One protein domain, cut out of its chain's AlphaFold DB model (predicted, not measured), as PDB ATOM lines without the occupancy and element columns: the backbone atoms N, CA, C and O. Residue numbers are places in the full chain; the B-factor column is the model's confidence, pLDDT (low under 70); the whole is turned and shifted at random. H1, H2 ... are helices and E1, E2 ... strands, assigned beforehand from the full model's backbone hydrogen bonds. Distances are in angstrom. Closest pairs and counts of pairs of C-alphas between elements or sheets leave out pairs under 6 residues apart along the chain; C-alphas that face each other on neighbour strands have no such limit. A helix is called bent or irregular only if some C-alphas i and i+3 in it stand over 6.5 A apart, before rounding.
ATOM      1  N   ALA A  21     -14.670  66.878 -47.100       86.81
ATOM      2  CA  ALA A  21     -13.993  67.597 -46.025       86.81
ATOM      3  C   ALA A  21     -12.723  66.857 -45.546       86.81
ATOM      4  O   ALA A  21     -12.788  65.653 -45.277       86.81
ATOM      5  N   PRO A  22     -11.596  67.572 -45.345       85.44
ATOM      6  CA  PRO A  22     -10.326  66.979 -44.909       85.44
ATOM      7  C   PRO A  22     -10.377  66.429 -43.476       85.44
ATOM      8  O   PRO A  22      -9.552  65.597 -43.104       85.44
ATOM      9  N   LEU A  23     -11.374  66.843 -42.691       92.38
ATOM     10  CA  LEU A  23     -11.612  66.348 -41.339       92.38
ATOM     11  C   LEU A  23     -11.877  64.834 -41.312       92.38
ATOM     12  O   LEU A  23     -11.403  64.149 -40.413       92.38
ATOM     13  N   TYR A  24     -12.601  64.288 -42.294       91.88
ATOM     14  CA  TYR A  24     -12.991  62.874 -42.276       91.88
ATOM     15  C   TYR A  24     -11.801  61.911 -42.404       91.88
ATOM     16  O   TYR A  24     -11.726  60.977 -41.607       91.88
ATOM     17  N   PRO A  25     -10.842  62.120 -43.329       91.88
ATOM     18  CA  PRO A  25      -9.593  61.366 -43.326       91.88
ATOM     19  C   PRO A  25      -8.827  61.450 -42.003       91.88
ATOM     20  O   PRO A  25      -8.332  60.433 -41.533       91.88
ATOM     21  N   ILE A  26      -8.760  62.629 -41.373       93.62
ATOM     22  CA  ILE A  26      -8.050  62.807 -40.097       93.62
ATOM     23  C   ILE A  26      -8.726  61.991 -38.990       93.62
ATOM     24  O   ILE A  26      -8.063  61.216 -38.306       93.62
ATOM     25  N   LEU A  27     -10.050  62.103 -38.856       94.62
ATOM     26  CA  LEU A  27     -10.824  61.319 -37.891       94.62
ATOM     27  C   LEU A  27     -10.692  59.815 -38.147       94.62
ATOM     28  O   LEU A  27     -10.564  59.043 -37.201       94.62
ATOM     29  N   ALA A  28     -10.673  59.398 -39.414       94.62
ATOM     30  CA  ALA A  28     -10.457  58.007 -39.784       94.62
ATOM     31  C   ALA A  28      -9.069  57.505 -39.362       94.62
ATOM     32  O   ALA A  28      -8.959  56.387 -38.866       94.62
ATOM     33  N   CYS A  29      -8.029  58.327 -39.519       95.06
ATOM     34  CA  CYS A  29      -6.683  57.996 -39.065       95.06
ATOM     35  C   CYS A  29      -6.609  57.859 -37.546       95.06
ATOM     36  O   CYS A  29      -6.057  56.879 -37.057       95.06
ATOM     37  N   LEU A  30      -7.189  58.806 -36.804       95.19
ATOM     38  CA  LEU A  30      -7.198  58.771 -35.340       95.19
ATOM     39  C   LEU A  30      -7.975  57.558 -34.813       95.19
ATOM     40  O   LEU A  30      -7.468  56.823 -33.972       95.19
ATOM     41  N   ALA A  31      -9.170  57.302 -35.352       95.19
ATOM     42  CA  ALA A  31      -9.976  56.140 -34.982       95.19
ATOM     43  C   ALA A  31      -9.293  54.818 -35.369       95.19
ATOM     44  O   ALA A  31      -9.300  53.862 -34.595       95.19
ATOM     45  N   GLY A  32      -8.662  54.768 -36.545       94.06
ATOM     46  CA  GLY A  32      -7.930  53.594 -37.008       94.06
ATOM     47  C   GLY A  32      -6.670  53.312 -36.190       94.06
ATOM     48  O   GLY A  32      -6.374  52.149 -35.934       94.06
ATOM     49  N   ALA A  33      -5.967  54.354 -35.736       94.12
ATOM     50  CA  ALA A  33      -4.828  54.230 -34.829       94.12
ATOM     51  C   ALA A  33      -5.254  53.850 -33.394       94.12
ATOM     52  O   ALA A  33      -4.488  53.278 -32.617       94.12
ATOM     53  N   ALA A  34      -6.501  54.140 -33.019       94.00
ATOM     54  CA  ALA A  34      -7.066  53.764 -31.732       94.00
ATOM     55  C   ALA A  34      -7.555  52.305 -31.725       94.00
ATOM     56  O   ALA A  34      -8.743  52.030 -31.572       94.00
ATOM     57  N   TRP A  35      -6.632  51.353 -31.899       93.44
ATOM     58  CA  TRP A  35      -6.971  49.928 -31.908       93.44
ATOM     59  C   TRP A  35      -7.497  49.475 -30.528       93.44
ATOM     60  O   TRP A  35      -6.768  49.601 -29.535       93.44
ATOM     61  N   PRO A  36      -8.738  48.946 -30.429       90.75
ATOM     62  CA  PRO A  36      -9.414  48.750 -29.145       90.75
ATOM     63  C   PRO A  36      -8.667  47.868 -28.138       90.75
ATOM     64  O   PRO A  36      -8.631  48.244 -26.968       90.75
ATOM     65  N   PRO A  37      -8.026  46.748 -28.533       89.31
ATOM     66  CA  PRO A  37      -7.285  45.915 -27.586       89.31
ATOM     67  C   PRO A  37      -6.156  46.661 -26.865       89.31
ATOM     68  O   PRO A  37      -5.959  46.466 -25.666       89.31
ATOM     69  N   LEU A  38      -5.435  47.555 -27.550       88.88
ATOM     70  CA  LEU A  38      -4.362  48.331 -26.916       88.88
ATOM     71  C   LEU A  38      -4.919  49.369 -25.950       88.88
ATOM     72  O   LEU A  38      -4.430  49.485 -24.834       88.88
ATOM     73  N   TRP A  39      -5.982  50.071 -26.331       88.81
ATOM     74  CA  TRP A  39      -6.623  51.029 -25.432       88.81
ATOM     75  C   TRP A  39      -7.241  50.361 -24.205       88.81
ATOM     76  O   TRP A  39      -7.051  50.837 -23.089       88.81
ATOM     77  N   ALA A  40      -7.918  49.226 -24.392       89.50
ATOM     78  CA  ALA A  40      -8.472  48.450 -23.291       89.50
ATOM     79  C   ALA A  40      -7.368  47.969 -22.339       89.50
ATOM     80  O   ALA A  40      -7.480  48.134 -21.127       89.50
ATOM     81  N   THR A  41      -6.272  47.426 -22.877       88.25
ATOM     82  CA  THR A  41      -5.161  46.946 -22.042       88.25
ATOM     83  C   THR A  41      -4.411  48.075 -21.347       88.25
ATOM     84  O   THR A  41      -3.998  47.873 -20.215       88.25
ATOM     85  N   LEU A  42      -4.245  49.249 -21.961       87.94
ATOM     86  CA  LEU A  42      -3.611  50.408 -21.318       87.94
ATOM     87  C   LEU A  42      -4.467  51.002 -20.194       87.94
ATOM     88  O   LEU A  42      -3.919  51.507 -19.218       87.94
ATOM     89  N   LEU A  43      -5.795  50.933 -20.321       88.12
ATOM     90  CA  LEU A  43      -6.719  51.414 -19.296       88.12
ATOM     91  C   LEU A  43      -6.771  50.479 -18.078       88.12
ATOM     92  O   LEU A  43      -6.893  50.953 -16.954       88.12
ATOM     93  N   VAL A  44      -6.664  49.165 -18.296       91.19
ATOM     94  CA  VAL A  44      -6.653  48.163 -17.215       91.19
ATOM     95  C   VAL A  44      -5.258  48.003 -16.602       91.19
ATOM     96  O   VAL A  44      -5.133  47.886 -15.385       91.19
ATOM     97  N   TRP A  45      -4.207  48.022 -17.426       88.06
ATOM     98  CA  TRP A  45      -2.816  47.858 -17.005       88.06
ATOM     99  C   TRP A  45      -1.955  49.025 -17.493       88.06
ATOM    100  O   TRP A  45      -1.639  49.078 -18.691       88.06
ATOM    101  N   PRO A  46      -1.522  49.930 -16.597       86.06
ATOM    102  CA  PRO A  46      -0.700  51.063 -16.992       86.06
ATOM    103  C   PRO A  46       0.621  50.598 -17.633       86.06
ATOM    104  O   PRO A  46       1.120  49.511 -17.321       86.06
ATOM    105  N   PRO A  47       1.182  51.380 -18.569       86.94
ATOM    106  CA  PRO A  47       2.443  51.050 -19.220       86.94
ATOM    107  C   PRO A  47       3.609  51.063 -18.232       86.94
ATOM    108  O   PRO A  47       3.738  51.985 -17.427       86.94
ATOM    109  N   HIS A  48       4.480  50.058 -18.328       80.06
ATOM    110  CA  HIS A  48       5.649  49.942 -17.448       80.06
ATOM    111  C   HIS A  48       6.696  51.032 -17.716       80.06
ATOM    112  O   HIS A  48       7.343  51.504 -16.784       80.06
ATOM    113  N   ALA A  49       6.841  51.457 -18.972       84.25
ATOM    114  CA  ALA A  49       7.757  52.515 -19.378       84.25
ATOM    115  C   ALA A  49       7.159  53.325 -20.532       84.25
ATOM    116  O   ALA A  49       6.790  52.777 -21.573       84.25
ATOM    117  N   VAL A  50       7.059  54.640 -20.329       80.25
ATOM    118  CA  VAL A  50       6.378  55.572 -21.249       80.25
ATOM    119  C   VAL A  50       7.365  56.398 -22.073       80.25
ATOM    120  O   VAL A  50       7.017  56.910 -23.134       80.25
ATOM    121  N   LEU A  51       8.600  56.542 -21.590       82.06
ATOM    122  CA  LEU A  51       9.624  57.324 -22.272       82.06
ATOM    123  C   LEU A  51      10.156  56.568 -23.501       82.06
ATOM    124  O   LEU A  51      10.395  55.361 -23.406       82.06
ATOM    125  N   PRO A  52      10.381  57.260 -24.634       72.44
ATOM    126  CA  PRO A  52      11.016  56.663 -25.801       72.44
ATOM    127  C   PRO A  52      12.407  56.119 -25.454       72.44
ATOM    128  O   PRO A  52      13.265  56.855 -24.971       72.44
ATOM    129  N   GLY A  53      12.629  54.830 -25.708       72.31
ATOM    130  CA  GLY A  53      13.874  54.133 -25.390       72.31
ATOM    131  C   GLY A  53      13.769  52.630 -25.644       72.31
ATOM    132  O   GLY A  53      12.718  52.147 -26.069       72.31
ATOM    133  N   ARG A  54      14.854  51.891 -25.375       68.88
ATOM    134  CA  ARG A  54      14.911  50.425 -25.551       68.88
ATOM    135  C   ARG A  54      13.829  49.698 -24.749       68.88
ATOM    136  O   ARG A  54      13.293  48.701 -25.213       68.88
ATOM    137  N   ASP A  55      13.495  50.244 -23.585       80.12
ATOM    138  CA  ASP A  55      12.578  49.622 -22.634       80.12
ATOM    139  C   ASP A  55      11.142  50.154 -22.757       80.12
ATOM    140  O   ASP A  55      10.307  49.846 -21.911       80.12
ATOM    141  N   MET A  56      10.836  50.965 -23.783       83.44
ATOM    142  CA  MET A  56       9.487  51.495 -23.993       83.44
ATOM    143  C   MET A  56       8.477  50.351 -24.131       83.44
ATOM    144  O   MET A  56       8.713  49.381 -24.851       83.44
ATOM    145  N   ASP A  57       7.323  50.487 -23.470       86.88
ATOM    146  CA  ASP A  57       6.273  49.471 -23.514       86.88
ATOM    147  C   ASP A  57       5.874  49.182 -24.972       86.88
ATOM    148  O   ASP A  57       5.523  50.085 -25.740       86.88
ATOM    149  N   TRP A  58       5.925  47.906 -25.360       84.88
ATOM    150  CA  TRP A  58       5.664  47.469 -26.731       84.88
ATOM    151  C   TRP A  58       4.287  47.923 -27.238       84.88
ATOM    152  O   TRP A  58       4.121  48.175 -28.432       84.88
ATOM    153  N   ARG A  59       3.299  48.097 -26.347       90.19
ATOM    154  CA  ARG A  59       1.966  48.612 -26.696       90.19
ATOM    155  C   ARG A  59       2.046  50.027 -27.260       90.19
ATOM    156  O   ARG A  59       1.368  50.341 -28.238       90.19
ATOM    157  N   LEU A  60       2.898  50.866 -26.671       89.75
ATOM    158  CA  LEU A  60       3.141  52.231 -27.132       89.75
ATOM    159  C   LEU A  60       3.905  52.231 -28.457       89.75
ATOM    160  O   LEU A  60       3.558  53.000 -29.349       89.75
ATOM    161  N   VAL A  61       4.872  51.320 -28.632       88.69
ATOM    162  CA  VAL A  61       5.564  51.119 -29.920       88.69
ATOM    163  C   VAL A  61       4.554  50.797 -31.026       88.69
ATOM    164  O   VAL A  61       4.557  51.442 -32.074       88.69
ATOM    165  N   VAL A  62       3.643  49.849 -30.789       90.12
ATOM    166  CA  VAL A  62       2.619  49.464 -31.774       90.12
ATOM    167  C   VAL A  62       1.654  50.616 -32.065       90.12
ATOM    168  O   VAL A  62       1.308  50.836 -33.226       90.12
ATOM    169  N   LEU A  63       1.249  51.391 -31.053       90.81
ATOM    170  CA  LEU A  63       0.427  52.590 -31.259       90.81
ATOM    171  C   LEU A  63       1.144  53.645 -32.107       90.81
ATOM    172  O   LEU A  63       0.526  54.211 -33.007       90.81
ATOM    173  N   LEU A  64       2.436  53.887 -31.867       91.31
ATOM    174  CA  LEU A  64       3.238  54.818 -32.663       91.31
ATOM    175  C   LEU A  64       3.357  54.358 -34.117       91.31
ATOM    176  O   LEU A  64       3.163  55.159 -35.033       91.31
ATOM    177  N   ILE A  65       3.603  53.064 -34.341       92.31
ATOM    178  CA  ILE A  65       3.608  52.481 -35.687       92.31
ATOM    179  C   ILE A  65       2.246  52.696 -36.350       92.31
ATOM    180  O   ILE A  65       2.193  53.157 -37.488       92.31
ATOM    181  N   GLY A  66       1.145  52.425 -35.647       92.88
ATOM    182  CA  GLY A  66      -0.209  52.642 -36.154       92.88
ATOM    183  C   GLY A  66      -0.504  54.103 -36.504       92.88
ATOM    184  O   GLY A  66      -1.081  54.377 -37.558       92.88
ATOM    185  N   LEU A  67      -0.031  55.049 -35.687       94.50
ATOM    186  CA  LEU A  67      -0.185  56.488 -35.917       94.50
ATOM    187  C   LEU A  67       0.514  56.959 -37.204       94.50
ATOM    188  O   LEU A  67       0.103  57.959 -37.784       94.50
ATOM    189  N   ILE A  68       1.526  56.231 -37.681       95.06
ATOM    190  CA  ILE A  68       2.234  56.515 -38.938       95.06
ATOM    191  C   ILE A  68       1.655  55.686 -40.095       95.06
ATOM    192  O   ILE A  68       1.346  56.213 -41.168       95.06
ATOM    193  N   ALA A  69       1.482  54.382 -39.883       94.56
ATOM    194  CA  ALA A  69       1.083  53.430 -40.910       94.56
ATOM    195  C   ALA A  69      -0.349  53.669 -41.407       94.56
ATOM    196  O   ALA A  69      -0.599  53.568 -42.609       94.56
ATOM    197  N   VAL A  70      -1.286  54.024 -40.518       95.44
ATOM    198  CA  VAL A  70      -2.690  54.254 -40.891       95.44
ATOM    199  C   VAL A  70      -2.839  55.471 -41.818       95.44
ATOM    200  O   VAL A  70      -3.423  55.304 -42.896       95.44
ATOM    201  N   PRO A  71      -2.290  56.664 -41.500       95.38
ATOM    202  CA  PRO A  71      -2.289  57.786 -42.438       95.38
ATOM    203  C   PRO A  71      -1.618  57.468 -43.768       95.38
ATOM    204  O   PRO A  71      -2.150  57.840 -44.813       95.38
ATOM    205  N   LEU A  72      -0.487  56.757 -43.753       95.12
ATOM    206  CA  LEU A  72       0.229  56.393 -44.973       95.12
ATOM    207  C   LEU A  72      -0.614  55.470 -45.867       95.12
ATOM    208  O   LEU A  72      -0.723  55.700 -47.074       95.12
ATOM    209  N   ALA A  73      -1.255  54.459 -45.275       94.38
ATOM    210  CA  ALA A  73      -2.151  53.548 -45.980       94.38
ATOM    211  C   ALA A  73      -3.365  54.288 -46.561       94.38
ATOM    212  O   ALA A  73      -3.708  54.101 -47.732       94.38
ATOM    213  N   LEU A  74      -3.983  55.183 -45.780       94.12
ATOM    214  CA  LEU A  74      -5.119  55.975 -46.246       94.12
ATOM    215  C   LEU A  74      -4.719  56.936 -47.371       94.12
ATOM    216  O   LEU A  74      -5.422  57.029 -48.377       94.12
ATOM    217  N   TYR A  75      -3.577  57.614 -47.233       93.75
ATOM    218  CA  TYR A  75      -3.019  58.484 -48.265       93.75
ATOM    219  C   TYR A  75      -2.802  57.719 -49.571       93.75
ATOM    220  O   TYR A  75      -3.236  58.169 -50.633       93.75
ATOM    221  N   ARG A  76      -2.206  56.523 -49.490       92.81
ATOM    222  CA  ARG A  76      -1.985  55.661 -50.651       92.81
ATOM    223  C   ARG A  76      -3.299  55.279 -51.330       92.81
ATOM    224  O   ARG A  76      -3.414  55.419 -52.544       92.81
ATOM    225  N   ILE A  77      -4.310  54.873 -50.562       92.00
ATOM    226  CA  ILE A  77      -5.630  54.515 -51.097       92.00
ATOM    227  C   ILE A  77      -6.307  55.719 -51.759       92.00
ATOM    228  O   ILE A  77      -6.885  55.584 -52.835       92.00
ATOM    229  N   LEU A  78      -6.230  56.902 -51.149       89.81
ATOM    230  CA  LEU A  78      -6.774  58.126 -51.734       89.81
ATOM    231  C   LEU A  78      -6.050  58.501 -53.035       89.81
ATOM    232  O   LEU A  78      -6.709  58.905 -53.993       89.81
ATOM    233  N   ALA A  79      -4.728  58.337 -53.094       90.44
ATOM    234  CA  ALA A  79      -3.934  58.589 -54.292       90.44
ATOM    235  C   ALA A  79      -4.254  57.595 -55.423       90.44
ATOM    236  O   ALA A  79      -4.519  58.020 -56.546       90.44
ATOM    237  N   GLU A  80      -4.306  56.292 -55.129       88.69
ATOM    238  CA  GLU A  80      -4.719  55.243 -56.080       88.69
ATOM    239  C   GLU A  80      -6.119  55.520 -56.628       88.69
ATOM    240  O   GLU A  80      -6.376  55.428 -57.827       88.69
ATOM    241  N   ARG A  81      -7.022  55.962 -55.755       86.62
ATOM    242  CA  ARG A  81      -8.393  56.266 -56.132       86.62
ATOM    243  C   ARG A  81      -8.526  57.505 -57.007       86.62
ATOM    244  O   ARG A  81      -9.409  57.536 -57.858       86.62
ATOM    245  N   ARG A  82      -7.673  58.514 -56.814       86.31
ATOM    246  CA  ARG A  82      -7.610  59.690 -57.697       86.31
ATOM    247  C   ARG A  82      -7.101  59.330 -59.093       86.31
ATOM    248  O   ARG A  82      -7.532  59.967 -60.044       86.31
ATOM    249  N   ARG A  83      -6.213  58.336 -59.206       85.31
ATOM    250  CA  ARG A  83      -5.674  57.870 -60.493       85.31
ATOM    251  C   ARG A  83      -6.651  56.955 -61.228       85.31
ATOM    252  O   ARG A  83      -7.022  57.252 -62.355       85.31
ATOM    253  N   ASP A  84      -7.122  55.903 -60.560       84.25
ATOM    254  CA  ASP A  84      -7.794  54.775 -61.229       84.25
ATOM    255  C   ASP A  84      -9.273  54.622 -60.834       84.25
ATOM    256  O   ASP A  84      -9.949  53.679 -61.247       84.25
ATOM    257  N   GLY A  85      -9.785  55.469 -59.934       77.75
ATOM    258  CA  GLY A  85     -11.132  55.332 -59.362       77.75
ATOM    259  C   GLY A  85     -11.300  54.149 -58.394       77.75
ATOM    260  O   GLY A  85     -12.363  53.999 -57.787       77.75
ATOM    261  N   ARG A  86     -10.259  53.325 -58.199       81.75
ATOM    262  CA  ARG A  86     -10.251  52.137 -57.328       81.75
ATOM    263  C   ARG A  86      -9.514  52.425 -56.006       81.75
ATOM    264  O   ARG A  86      -8.421  52.981 -56.038       81.75
ATOM    265  N   PRO A  87     -10.035  52.003 -54.842       81.06
ATOM    266  CA  PRO A  87     -11.082  51.008 -54.672       81.06
ATOM    267  C   PRO A  87     -12.475  51.629 -54.829       81.06
ATOM    268  O   PRO A  87     -12.747  52.745 -54.378       81.06
ATOM    269  N   GLY A  88     -13.342  50.893 -55.525       81.56
ATOM    270  CA  GLY A  88     -14.715  51.310 -55.803       81.56
ATOM    271  C   GLY A  88     -15.680  51.012 -54.658       81.56
ATOM    272  O   GLY A  88     -16.743  51.617 -54.614       81.56
ATOM    273  N   THR A  89     -15.304  50.134 -53.723       88.44
ATOM    274  CA  THR A  89     -16.177  49.592 -52.672       88.44
ATOM    275  C   THR A  89     -15.520  49.657 -51.292       88.44
ATOM    276  O   THR A  89     -14.293  49.751 -51.180       88.44
ATOM    277  N   ARG A  90     -16.331  49.572 -50.225       89.44
ATOM    278  CA  ARG A  90     -15.831  49.511 -48.838       89.44
ATOM    279  C   ARG A  90     -14.972  48.276 -48.602       89.44
ATOM    280  O   ARG A  90     -13.903  48.391 -48.010       89.44
ATOM    281  N   LEU A  91     -15.400  47.123 -49.118       89.31
ATOM    282  CA  LEU A  91     -14.633  45.882 -49.010       89.31
ATOM    283  C   LEU A  91     -13.243  46.025 -49.650       89.31
ATOM    284  O   LEU A  91     -12.253  45.583 -49.074       89.31
ATOM    285  N   GLY A  92     -13.148  46.721 -50.789       90.00
ATOM    286  CA  GLY A  92     -11.869  46.994 -51.444       90.00
ATOM    287  C   GLY A  92     -10.922  47.871 -50.614       90.00
ATOM    288  O   GLY A  92      -9.711  47.670 -50.671       90.00
ATOM    289  N   VAL A  93     -11.452  48.815 -49.825       92.62
ATOM    290  CA  VAL A  93     -10.651  49.603 -48.868       92.62
ATOM    291  C   VAL A  93     -10.123  48.694 -47.760       92.62
ATOM    292  O   VAL A  93      -8.915  48.648 -47.541       92.62
ATOM    293  N   VAL A  94     -11.014  47.941 -47.104       94.56
ATOM    294  CA  VAL A  94     -10.661  47.054 -45.983       94.56
ATOM    295  C   VAL A  94      -9.618  46.020 -46.410       94.56
ATOM    296  O   VAL A  94      -8.615  45.843 -45.725       94.56
ATOM    297  N   TRP A  95      -9.794  45.404 -47.581       94.12
ATOM    298  CA  TRP A  95      -8.855  44.424 -48.123       94.12
ATOM    299  C   TRP A  95      -7.445  44.994 -48.316       94.12
ATOM    300  O   TRP A  95      -6.462  44.368 -47.925       94.12
ATOM    301  N   ARG A  96      -7.327  46.199 -48.891       94.38
ATOM    302  CA  ARG A  96      -6.024  46.857 -49.080       94.38
ATOM    303  C   ARG A  96      -5.357  47.171 -47.751       94.38
ATOM    304  O   ARG A  96      -4.157  46.960 -47.623       94.38
ATOM    305  N   PHE A  97      -6.130  47.626 -46.767       95.81
ATOM    306  CA  PHE A  97      -5.622  47.814 -45.413       95.81
ATOM    307  C   PHE A  97      -5.087  46.502 -44.837       95.81
ATOM    308  O   PHE A  97      -3.934  46.471 -44.427       95.81
ATOM    309  N   MET A  98      -5.861  45.414 -44.869       95.94
ATOM    310  CA  MET A  98      -5.419  44.107 -44.363       95.94
ATOM    311  C   MET A  98      -4.144  43.611 -45.057       95.94
ATOM    312  O   MET A  98      -3.209  43.188 -44.380       95.94
ATOM    313  N   LEU A  99      -4.083  43.704 -46.391       94.31
ATOM    314  CA  LEU A  99      -2.921  43.282 -47.172       94.31
ATOM    315  C   LEU A  99      -1.678  44.113 -46.826       94.31
ATOM    316  O   LEU A  99      -0.639  43.555 -46.480       94.31
ATOM    317  N   TYR A 100      -1.776  45.445 -46.897       93.12
ATOM    318  CA  TYR A 100      -0.641  46.323 -46.604       93.12
ATOM    319  C   TYR A 100      -0.235  46.272 -45.133       93.12
ATOM    320  O   TYR A 100       0.952  46.322 -44.841       93.12
ATOM    321  N   GLY A 101      -1.191  46.135 -44.219       93.50
ATOM    322  CA  GLY A 101      -0.937  46.015 -42.791       93.50
ATOM    323  C   GLY A 101      -0.229  44.715 -42.425       93.50
ATOM    324  O   GLY A 101       0.756  44.754 -41.695       93.50
ATOM    325  N   GLY A 102      -0.662  43.580 -42.982       94.38
ATOM    326  CA  GLY A 102       0.026  42.299 -42.796       94.38
ATOM    327  C   GLY A 102       1.452  42.318 -43.355       94.38
ATOM    328  O   GLY A 102       2.387  41.907 -42.669       94.38
ATOM    329  N   LEU A 103       1.639  42.864 -44.564       95.50
ATOM    330  CA  LEU A 103       2.966  43.023 -45.175       95.50
ATOM    331  C   LEU A 103       3.864  43.974 -44.376       95.50
ATOM    332  O   LEU A 103       5.037  43.676 -44.169       95.50
ATOM    333  N   ALA A 104       3.324  45.101 -43.910       94.62
ATOM    334  CA  ALA A 104       4.064  46.050 -43.087       94.62
ATOM    335  C   ALA A 104       4.477  45.424 -41.751       94.62
ATOM    336  O   ALA A 104       5.623  45.575 -41.346       94.62
ATOM    337  N   ALA A 105       3.585  44.676 -41.096       95.31
ATOM    338  CA  ALA A 105       3.900  43.985 -39.850       95.31
ATOM    339  C   ALA A 105       5.000  42.931 -40.039       95.31
ATOM    340  O   ALA A 105       5.943  42.890 -39.251       95.31
ATOM    341  N   ALA A 106       4.935  42.143 -41.117       95.88
ATOM    342  CA  ALA A 106       6.002  41.210 -41.469       95.88
ATOM    343  C   ALA A 106       7.336  41.937 -41.711       95.88
ATOM    344  O   ALA A 106       8.365  41.532 -41.176       95.88
ATOM    345  N   ALA A 107       7.322  43.038 -42.468       95.69
ATOM    346  CA  ALA A 107       8.522  43.817 -42.757       95.69
ATOM    347  C   ALA A 107       9.148  44.411 -41.485       95.69
ATOM    348  O   ALA A 107      10.351  44.272 -41.277       95.69
ATOM    349  N   VAL A 108       8.339  45.021 -40.612       94.00
ATOM    350  CA  VAL A 108       8.796  45.559 -39.322       94.00
ATOM    351  C   VAL A 108       9.393  44.450 -38.456       94.00
ATOM    352  O   VAL A 108      10.470  44.641 -37.898       94.00
ATOM    353  N   GLN A 109       8.751  43.280 -38.387       94.69
ATOM    354  CA  GLN A 109       9.250  42.152 -37.600       94.69
ATOM    355  C   GLN A 109      10.600  41.636 -38.116       94.69
ATOM    356  O   GLN A 109      11.498  41.377 -37.317       94.69
ATOM    357  N   ILE A 110      10.768  41.516 -39.437       95.00
ATOM    358  CA  ILE A 110      12.042  41.105 -40.046       95.00
ATOM    359  C   ILE A 110      13.134  42.124 -39.720       95.00
ATOM    360  O   ILE A 110      14.206  41.746 -39.255       95.00
ATOM    361  N   VAL A 111      12.858  43.417 -39.926       95.00
ATOM    362  CA  VAL A 111      13.815  44.492 -39.626       95.00
ATOM    363  C   VAL A 111      14.213  44.465 -38.153       95.00
ATOM    364  O   VAL A 111      15.396  44.565 -37.842       95.00
ATOM    365  N   MET A 112      13.251  44.275 -37.250       92.31
ATOM    366  CA  MET A 112      13.510  44.163 -35.818       92.31
ATOM    367  C   MET A 112      14.388  42.948 -35.491       92.31
ATOM    368  O   MET A 112      15.391  43.105 -34.800       92.31
ATOM    369  N   ALA A 113      14.069  41.760 -36.012       94.06
ATOM    370  CA  ALA A 113      14.851  40.548 -35.763       94.06
ATOM    371  C   ALA A 113      16.303  40.684 -36.262       94.06
ATOM    372  O   ALA A 113      17.243  40.274 -35.576       94.06
ATOM    373  N   VAL A 114      16.500  41.318 -37.421       94.62
ATOM    374  CA  VAL A 114      17.833  41.620 -37.965       94.62
ATOM    375  C   VAL A 114      18.561  42.642 -37.094       94.62
ATOM    376  O   VAL A 114      19.720  42.428 -36.750       94.62
ATOM    377  N   ALA A 115      17.895  43.726 -36.689       92.44
ATOM    378  CA  ALA A 115      18.492  44.752 -35.838       92.44
ATOM    379  C   ALA A 115      18.929  44.187 -34.478       92.44
ATOM    380  O   ALA A 115      20.044  44.458 -34.039       92.44
ATOM    381  N   MET A 116      18.094  43.354 -33.850       91.38
ATOM    382  CA  MET A 116      18.436  42.659 -32.605       91.38
ATOM    383  C   MET A 116      19.630  41.727 -32.789       91.38
ATOM    384  O   MET A 116      20.516  41.696 -31.939       91.38
ATOM    385  N   SER A 117      19.689  41.013 -33.916       92.56
ATOM    386  CA  SER A 117      20.828  40.149 -34.230       92.56
ATOM    387  C   SER A 117      22.114  40.970 -34.333       92.56
ATOM    388  O   SER A 117      23.093  40.647 -33.674       92.56
ATOM    389  N   VAL A 118      22.099  42.082 -35.075       92.44
ATOM    390  CA  VAL A 118      23.257  42.983 -35.210       92.44
ATOM    391  C   VAL A 118      23.670  43.585 -33.865       92.44
ATOM    392  O   VAL A 118      24.858  43.649 -33.570       92.44
ATOM    393  N   MET A 119      22.719  43.999 -33.024       89.06
ATOM    394  CA  MET A 119      23.022  44.484 -31.672       89.06
ATOM    395  C   MET A 119      23.684  43.397 -30.816       89.06
ATOM    396  O   MET A 119      24.681  43.674 -30.157       89.06
ATOM    397  N   GLY A 120      23.206  42.152 -30.905       88.00
ATOM    398  CA  GLY A 120      23.800  41.011 -30.209       88.00
ATOM    399  C   GLY A 120      25.263  40.752 -30.582       88.00
ATOM    400  O   GLY A 120      26.028  40.297 -29.739       88.00
ATOM    401  N   TRP A 121      25.691  41.107 -31.799       90.56
ATOM    402  CA  TRP A 121      27.107  41.027 -32.189       90.56
ATOM    403  C   TRP A 121      27.994  42.030 -31.448       90.56
ATOM    404  O   TRP A 121      29.148  41.718 -31.178       90.56
ATOM    405  N   PHE A 122      27.479  43.214 -31.107       90.06
ATOM    406  CA  PHE A 122      28.234  44.207 -30.332       90.06
ATOM    407  C   PHE A 122      28.311  43.862 -28.841       90.06
ATOM    408  O   PHE A 122      29.202  44.344 -28.148       90.06
ATOM    409  N   GLU A 123      27.385  43.038 -28.350       86.56
ATOM    410  CA  GLU A 123      27.338  42.584 -26.956       86.56
ATOM    411  C   GLU A 123      28.079  41.248 -26.739       86.56
ATOM    412  O   GLU A 123      28.369  40.882 -25.598       86.56
ATOM    413  N   ALA A 124      28.398  40.514 -27.810       85.75
ATOM    414  CA  ALA A 124      29.050  39.209 -27.738       85.75
ATOM    415  C   ALA A 124      30.551  39.311 -27.403       85.75
ATOM    416  O   ALA A 124      31.267  40.166 -27.922       85.75
ATOM    417  N   GLY A 125      31.041  38.393 -26.559       83.75
ATOM    418  CA  GLY A 125      32.452  38.329 -26.159       83.75
ATOM    419  C   GLY A 125      33.367  37.645 -27.181       83.75
ATOM    420  O   GLY A 125      34.567  37.912 -27.199       83.75
ATOM    421  N   ASP A 126      32.812  36.789 -28.045       91.19
ATOM    422  CA  ASP A 126      33.520  36.143 -29.151       91.19
ATOM    423  C   ASP A 126      32.597  35.869 -30.362       91.19
ATOM    424  O   ASP A 126      31.372  36.022 -30.306       91.19
ATOM    425  N   VAL A 127      33.199  35.461 -31.486       90.38
ATOM    426  CA  VAL A 127      32.492  35.219 -32.759       90.38
ATOM    427  C   VAL A 127      31.545  34.014 -32.682       90.38
ATOM    428  O   VAL A 127      30.485  34.029 -33.305       90.38
ATOM    429  N   MET A 128      31.894  32.971 -31.927       91.62
ATOM    430  CA  MET A 128      31.066  31.765 -31.819       91.62
ATOM    431  C   MET A 128      29.782  32.060 -31.034       91.62
ATOM    432  O   MET A 128      28.686  31.663 -31.434       91.62
ATOM    433  N   GLN A 129      29.904  32.825 -29.955       89.81
ATOM    434  CA  GLN A 129      28.800  33.322 -29.152       89.81
ATOM    435  C   GLN A 129      27.890  34.246 -29.972       89.81
ATOM    436  O   GLN A 129      26.669  34.119 -29.891       89.81
ATOM    437  N   ALA A 130      28.458  35.127 -30.805       90.81
ATOM    438  CA  ALA A 130      27.686  35.998 -31.693       90.81
ATOM    439  C   ALA A 130      26.852  35.204 -32.719       90.81
ATOM    440  O   ALA A 130      25.684  35.526 -32.970       90.81
ATOM    441  N   LEU A 131      27.421  34.132 -33.282       92.62
ATOM    442  CA  LEU A 131      26.711  33.242 -34.204       92.62
ATOM    443  C   LEU A 131      25.560  32.501 -33.510       92.62
ATOM    444  O   LEU A 131      24.438  32.525 -34.016       92.62
ATOM    445  N   GLY A 132      25.796  31.929 -32.324       91.31
ATOM    446  CA  GLY A 132      24.742  31.268 -31.543       91.31
ATOM    447  C   GLY A 132      23.623  32.225 -31.105       91.31
ATOM    448  O   GLY A 132      22.436  31.883 -31.160       91.31
ATOM    449  N   ALA A 133      23.973  33.461 -30.732       90.56
ATOM    450  CA  ALA A 133      23.003  34.507 -30.413       90.56
ATOM    451  C   ALA A 133      22.161  34.903 -31.637       90.56
ATOM    452  O   ALA A 133      20.948  35.086 -31.521       90.56
ATOM    453  N   THR A 134      22.781  34.984 -32.818       93.31
ATOM    454  CA  THR A 134      22.090  35.273 -34.084       93.31
ATOM    455  C   THR A 134      21.098  34.170 -34.435       93.31
ATOM    456  O   THR A 134      19.938  34.466 -34.719       93.31
ATOM    457  N   GLU A 135      21.521  32.904 -34.369       94.50
ATOM    458  CA  GLU A 135      20.655  31.748 -34.624       94.50
ATOM    459  C   GLU A 135      19.422  31.780 -33.715       94.50
ATOM    460  O   GLU A 135      18.285  31.766 -34.191       94.50
ATOM    461  N   THR A 136      19.643  31.930 -32.408       93.38
ATOM    462  CA  THR A 136      18.562  31.971 -31.416       93.38
ATOM    463  C   THR A 136      17.614  33.148 -31.663       93.38
ATOM    464  O   THR A 136      16.394  32.985 -31.657       93.38
ATOM    465  N   THR A 137      18.157  34.337 -31.938       93.50
ATOM    466  CA  THR A 137      17.369  35.556 -32.181       93.50
ATOM    467  C   THR A 137      16.510  35.426 -33.436       93.50
ATOM    468  O   THR A 137      15.316  35.732 -33.402       93.50
ATOM    469  N   LEU A 138      17.077  34.939 -34.542       94.44
ATOM    470  CA  LEU A 138      16.344  34.765 -35.796       94.44
ATOM    471  C   LEU A 138      15.294  33.656 -35.696       94.44
ATOM    472  O   LEU A 138      14.197  33.819 -36.231       94.44
ATOM    473  N   LEU A 139      15.567  32.566 -34.978       95.94
ATOM    474  CA  LEU A 139      14.570  31.520 -34.743       95.94
ATOM    475  C   LEU A 139      13.401  32.035 -33.894       95.94
ATOM    476  O   LEU A 139      12.243  31.837 -34.260       95.94
ATOM    477  N   ILE A 140      13.675  32.748 -32.799       94.00
ATOM    478  CA  ILE A 140      12.623  33.246 -31.902       94.00
ATOM    479  C   ILE A 140      11.835  34.375 -32.564       94.00
ATOM    480  O   ILE A 140      10.614  34.297 -32.676       94.00
ATOM    481  N   PHE A 141      12.510  35.430 -33.019       91.50
ATOM    482  CA  PHE A 141      11.839  36.643 -33.483       91.50
ATOM    483  C   PHE A 141      11.560  36.637 -34.985       91.50
ATOM    484  O   PHE A 141      10.543  37.188 -35.408       91.50
ATOM    485  N   GLY A 142      12.420  36.015 -35.790       90.88
ATOM    486  CA  GLY A 142      12.252  35.923 -37.241       90.88
ATOM    487  C   GLY A 142      11.288  34.815 -37.664       90.88
ATOM    488  O   GLY A 142      10.416  35.060 -38.491       90.88
ATOM    489  N   VAL A 143      11.399  33.617 -37.083       94.19
ATOM    490  CA  VAL A 143      10.525  32.479 -37.429       94.19
ATOM    491  C   VAL A 143       9.315  32.406 -36.500       94.19
ATOM    492  O   VAL A 143       8.183  32.379 -36.979       94.19
ATOM    493  N   GLY A 144       9.524  32.414 -35.181       94.25
ATOM    494  CA  GLY A 144       8.437  32.311 -34.200       94.25
ATOM    495  C   GLY A 144       7.586  33.580 -34.086       94.25
ATOM    496  O   GLY A 144       6.357  33.515 -34.045       94.25
ATOM    497  N   GLY A 145       8.227  34.748 -34.066       92.38
ATOM    498  CA  GLY A 145       7.557  36.037 -33.888       92.38
ATOM    499  C   GLY A 145       6.781  36.515 -35.116       92.38
ATOM    500  O   GLY A 145       5.773  37.206 -34.977       92.38
ATOM    501  N   LEU A 146       7.202  36.130 -36.323       94.62
ATOM    502  CA  LEU A 146       6.633  36.635 -37.576       94.62
ATOM    503  C   LEU A 146       5.159  36.268 -37.799       94.62
ATOM    504  O   LEU A 146       4.383  37.181 -38.086       94.62
ATOM    505  N   PRO A 147       4.708  35.017 -37.589       95.81
ATOM    506  CA  PRO A 147       3.288  34.684 -37.646       95.81
ATOM    507  C   PRO A 147       2.443  35.499 -36.659       95.81
ATOM    508  O   PRO A 147       1.376  35.993 -37.021       95.81
ATOM    509  N   ILE A 148       2.935  35.694 -35.430       94.06
ATOM    510  CA  ILE A 148       2.238  36.474 -34.396       94.06
ATOM    511  C   ILE A 148       2.132  37.938 -34.831       94.06
ATOM    512  O   ILE A 148       1.040  38.510 -34.814       94.06
ATOM    513  N   ALA A 149       3.241  38.525 -35.286       93.56
ATOM    514  CA  ALA A 149       3.281  39.895 -35.782       93.56
ATOM    515  C   ALA A 149       2.314  40.097 -36.957       93.56
ATOM    516  O   ALA A 149       1.580  41.082 -36.986       93.56
ATOM    517  N   MET A 150       2.247  39.144 -37.890       95.19
ATOM    518  CA  MET A 150       1.305  39.191 -39.008       95.19
ATOM    519  C   MET A 150      -0.151  39.130 -38.547       95.19
ATOM    520  O   MET A 150      -0.958  39.928 -39.015       95.19
ATOM    521  N   VAL A 151      -0.505  38.230 -37.624       95.38
ATOM    522  CA  VAL A 151      -1.878  38.127 -37.097       95.38
ATOM    523  C   VAL A 151      -2.295  39.424 -36.405       95.38
ATOM    524  O   VAL A 151      -3.372  39.957 -36.684       95.38
ATOM    525  N   VAL A 152      -1.427  39.971 -35.549       92.94
ATOM    526  CA  VAL A 152      -1.667  41.251 -34.868       92.94
ATOM    527  C   VAL A 152      -1.778  42.387 -35.887       92.94
ATOM    528  O   VAL A 152      -2.729  43.164 -35.836       92.94
ATOM    529  N   GLY A 153      -0.866  42.446 -36.857       94.56
ATOM    530  CA  GLY A 153      -0.851  43.453 -37.915       94.56
ATOM    531  C   GLY A 153      -2.103  43.431 -38.788       94.56
ATOM    532  O   GLY A 153      -2.689  44.479 -39.049       94.56
ATOM    533  N   VAL A 154      -2.564  42.246 -39.196       96.12
ATOM    534  CA  VAL A 154      -3.805  42.082 -39.968       96.12
ATOM    535  C   VAL A 154      -5.024  42.455 -39.128       96.12
ATOM    536  O   VAL A 154      -5.913  43.132 -39.639       96.12
ATOM    537  N   SER A 155      -5.069  42.070 -37.850       95.62
ATOM    538  CA  SER A 155      -6.166  42.432 -36.941       95.62
ATOM    539  C   SER A 155      -6.266  43.947 -36.734       95.62
ATOM    540  O   SER A 155      -7.343  44.536 -36.859       95.62
ATOM    541  N   TYR A 156      -5.126  44.598 -36.506       95.31
ATOM    542  CA  TYR A 156      -5.037  46.051 -36.412       95.31
ATOM    543  C   TYR A 156      -5.486  46.705 -37.722       95.31
ATOM    544  O   TYR A 156      -6.309  47.621 -37.737       95.31
ATOM    545  N   ALA A 157      -4.971  46.226 -38.852       95.75
ATOM    546  CA  ALA A 157      -5.270  46.803 -40.151       95.75
ATOM    547  C   ALA A 157      -6.724  46.587 -40.581       95.75
ATOM    548  O   ALA A 157      -7.298  47.460 -41.224       95.75
ATOM    549  N   LEU A 158      -7.347  45.476 -40.186       96.56
ATOM    550  CA  LEU A 158      -8.780  45.252 -40.347       96.56
ATOM    551  C   LEU A 158      -9.578  46.343 -39.623       96.56
ATOM    552  O   LEU A 158     -10.457  46.959 -40.227       96.56
ATOM    553  N   TRP A 159      -9.242  46.626 -38.361       97.06
ATOM    554  CA  TRP A 159      -9.868  47.707 -37.597       97.06
ATOM    555  C   TRP A 159      -9.682  49.070 -38.273       97.06
ATOM    556  O   TRP A 159     -10.655  49.792 -38.512       97.06
ATOM    557  N   ALA A 160      -8.446  49.405 -38.648       96.19
ATOM    558  CA  ALA A 160      -8.141  50.661 -39.323       96.19
ATOM    559  C   ALA A 160      -8.859  50.782 -40.677       96.19
ATOM    560  O   ALA A 160      -9.392  51.842 -41.005       96.19
ATOM    561  N   GLY A 161      -8.937  49.688 -41.436       95.00
ATOM    562  CA  GLY A 161      -9.640  49.611 -42.710       95.00
ATOM    563  C   GLY A 161     -11.144  49.812 -42.564       95.00
ATOM    564  O   GLY A 161     -11.740  50.512 -43.382       95.00
ATOM    565  N   LEU A 162     -11.759  49.262 -41.510       95.31
ATOM    566  CA  LEU A 162     -13.164  49.513 -41.180       95.31
ATOM    567  C   LEU A 162     -13.385  50.989 -40.832       95.31
ATOM    568  O   LEU A 162     -14.251  51.631 -41.430       95.31
ATOM    569  N   CYS A 163     -12.562  51.560 -39.951       95.75
ATOM    570  CA  CYS A 163     -12.635  52.984 -39.615       95.75
ATOM    571  C   CYS A 163     -12.509  53.855 -40.874       95.75
ATOM    572  O   CYS A 163     -13.348  54.720 -41.121       95.75
ATOM    573  N   ALA A 164     -11.527  53.575 -41.732       94.19
ATOM    574  CA  ALA A 164     -11.345  54.269 -43.001       94.19
ATOM    575  C   ALA A 164     -12.571  54.141 -43.918       94.19
ATOM    576  O   ALA A 164     -13.092  55.153 -44.387       94.19
ATOM    577  N   ALA A 165     -13.062  52.922 -44.147       92.50
ATOM    578  CA  ALA A 165     -14.167  52.635 -45.060       92.50
ATOM    579  C   ALA A 165     -15.490  53.319 -44.674       92.50
ATOM    580  O   ALA A 165     -16.290  53.637 -45.558       92.50
ATOM    581  N   PHE A 166     -15.731  53.536 -43.378       91.88
ATOM    582  CA  PHE A 166     -16.971  54.134 -42.874       91.88
ATOM    583  C   PHE A 166     -16.853  55.625 -42.535       91.88
ATOM    584  O   PHE A 166     -17.839  56.348 -42.671       91.88
ATOM    585  N   ILE A 167     -15.674  56.100 -42.122       93.06
ATOM    586  CA  ILE A 167     -15.477  57.501 -41.722       93.06
ATOM    587  C   ILE A 167     -15.006  58.344 -42.908       93.06
ATOM    588  O   ILE A 167     -15.562  59.413 -43.151       93.06
ATOM    589  N   ALA A 168     -14.009  57.878 -43.669       90.81
ATOM    590  CA  ALA A 168     -13.419  58.654 -44.767       90.81
ATOM    591  C   ALA A 168     -14.239  58.583 -46.066       90.81
ATOM    592  O   ALA A 168     -14.112  59.457 -46.933       90.81
ATOM    593  N   PHE A 169     -15.085  57.558 -46.209       89.75
ATOM    594  CA  PHE A 169     -15.838  57.301 -47.431       89.75
ATOM    595  C   PHE A 169     -17.349  57.242 -47.198       89.75
ATOM    596  O   PHE A 169     -17.842  56.606 -46.267       89.75
ATOM    597  N   ASP A 170     -18.089  57.881 -48.097       85.44
ATOM    598  CA  ASP A 170     -19.549  57.867 -48.120       85.44
ATOM    599  C   ASP A 170     -20.087  56.933 -49.206       85.44
ATOM    600  O   ASP A 170     -19.380  56.627 -50.168       85.44
ATOM    601  N   THR A 171     -21.329  56.474 -49.080       78.50
ATOM    602  CA  THR A 171     -21.977  55.675 -50.132       78.50
ATOM    603  C   THR A 171     -22.389  56.580 -51.288       78.50
ATOM    604  O   THR A 171     -23.164  57.514 -51.087       78.50
ATOM    605  N   ARG A 172     -21.910  56.312 -52.509       70.50
ATOM    606  CA  ARG A 172     -22.451  56.982 -53.698       70.50
ATOM    607  C   ARG A 172     -23.856  56.439 -53.966       70.50
ATOM    608  O   ARG A 172     -23.983  55.229 -54.152       70.50
TER     609      ARG A 172
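AT A GLANCE: This is residues 21 to 172 of the 185 residues of the protein "Phthalate transporter" of Brevundimonas sp (UniProt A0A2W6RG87). The long helix H4 and the bent helix H5 fold back on each other as a long hairpin; H4's later part and H5a make a two-helix arm, and at the other end H1 and H3 pack on H5b, with H3 also crossing H4. H1, H3, H4 and H5b form an up-and-down bundle, each running against the one before it, and residues 79 to 84 of H3 stick out. The printed part has 152 residues, with five named helices followed by one named strand, E1, and is mostly helix. It is loose, with a radius of gyration of the C-alphas of 18.3 A, and spans 64 by 36 by 21 A.

HOW THE PARTS SIT: H5, residues 127 to 168, was assigned as one helix by its hydrogen bonds but is bent: C-alphas 144 and 147 are 6.6 A apart, and arms H5a, 127 to 144, and H5b, 147 to 168, stand at a steep tilt of 46 degrees. H4, residues 90 to 123, forms a hairpin with H5a at 17 degrees; their closest C-alphas, Ser 117 and Thr 134, are 5.0 A apart. H4 touches H5b, closest at Val 94 and Gly 161, C-alphas 4.3 A apart. H1, residues 23 to 33, touches H5b at a shallow tilt of 22 degrees, opposite ways, closest at C-alphas 32 and 160, 3.7 A. The hub H3, residues 58 to 84, touches H4, closest at C-alphas 73 and 97, 6.7 A. H2, residues 36 to 44, only just touches H3, with 3 pairs of C-alphas within 8 A, closest at Leu 38 and Arg 59, 6.3 A. Every O i to N i+4 pair is within hydrogen-bond range in H1, H2, H5a and H5b; H3 has 22 of 23 and H4 29 of 30.

IN THESE COORDINATES: H1 begins at C-alpha 23 (-11.612, 66.348, -41.339). H4 is 48.9 A long, H3 37.7 A, H5b 30.1 A and H5a 24.3 A. E1, residues 169 to 171, pairs with no named strand and ends at C-alpha 171 (-21.977, 55.675, -50.132).

THE WHOLE: The C-alphas farthest apart, of Asp 126 and Arg 172, are 64.6 A apart. The printed part has no cut; the H2 to H3 link is long, and residue 54 alone is under pLDDT 70.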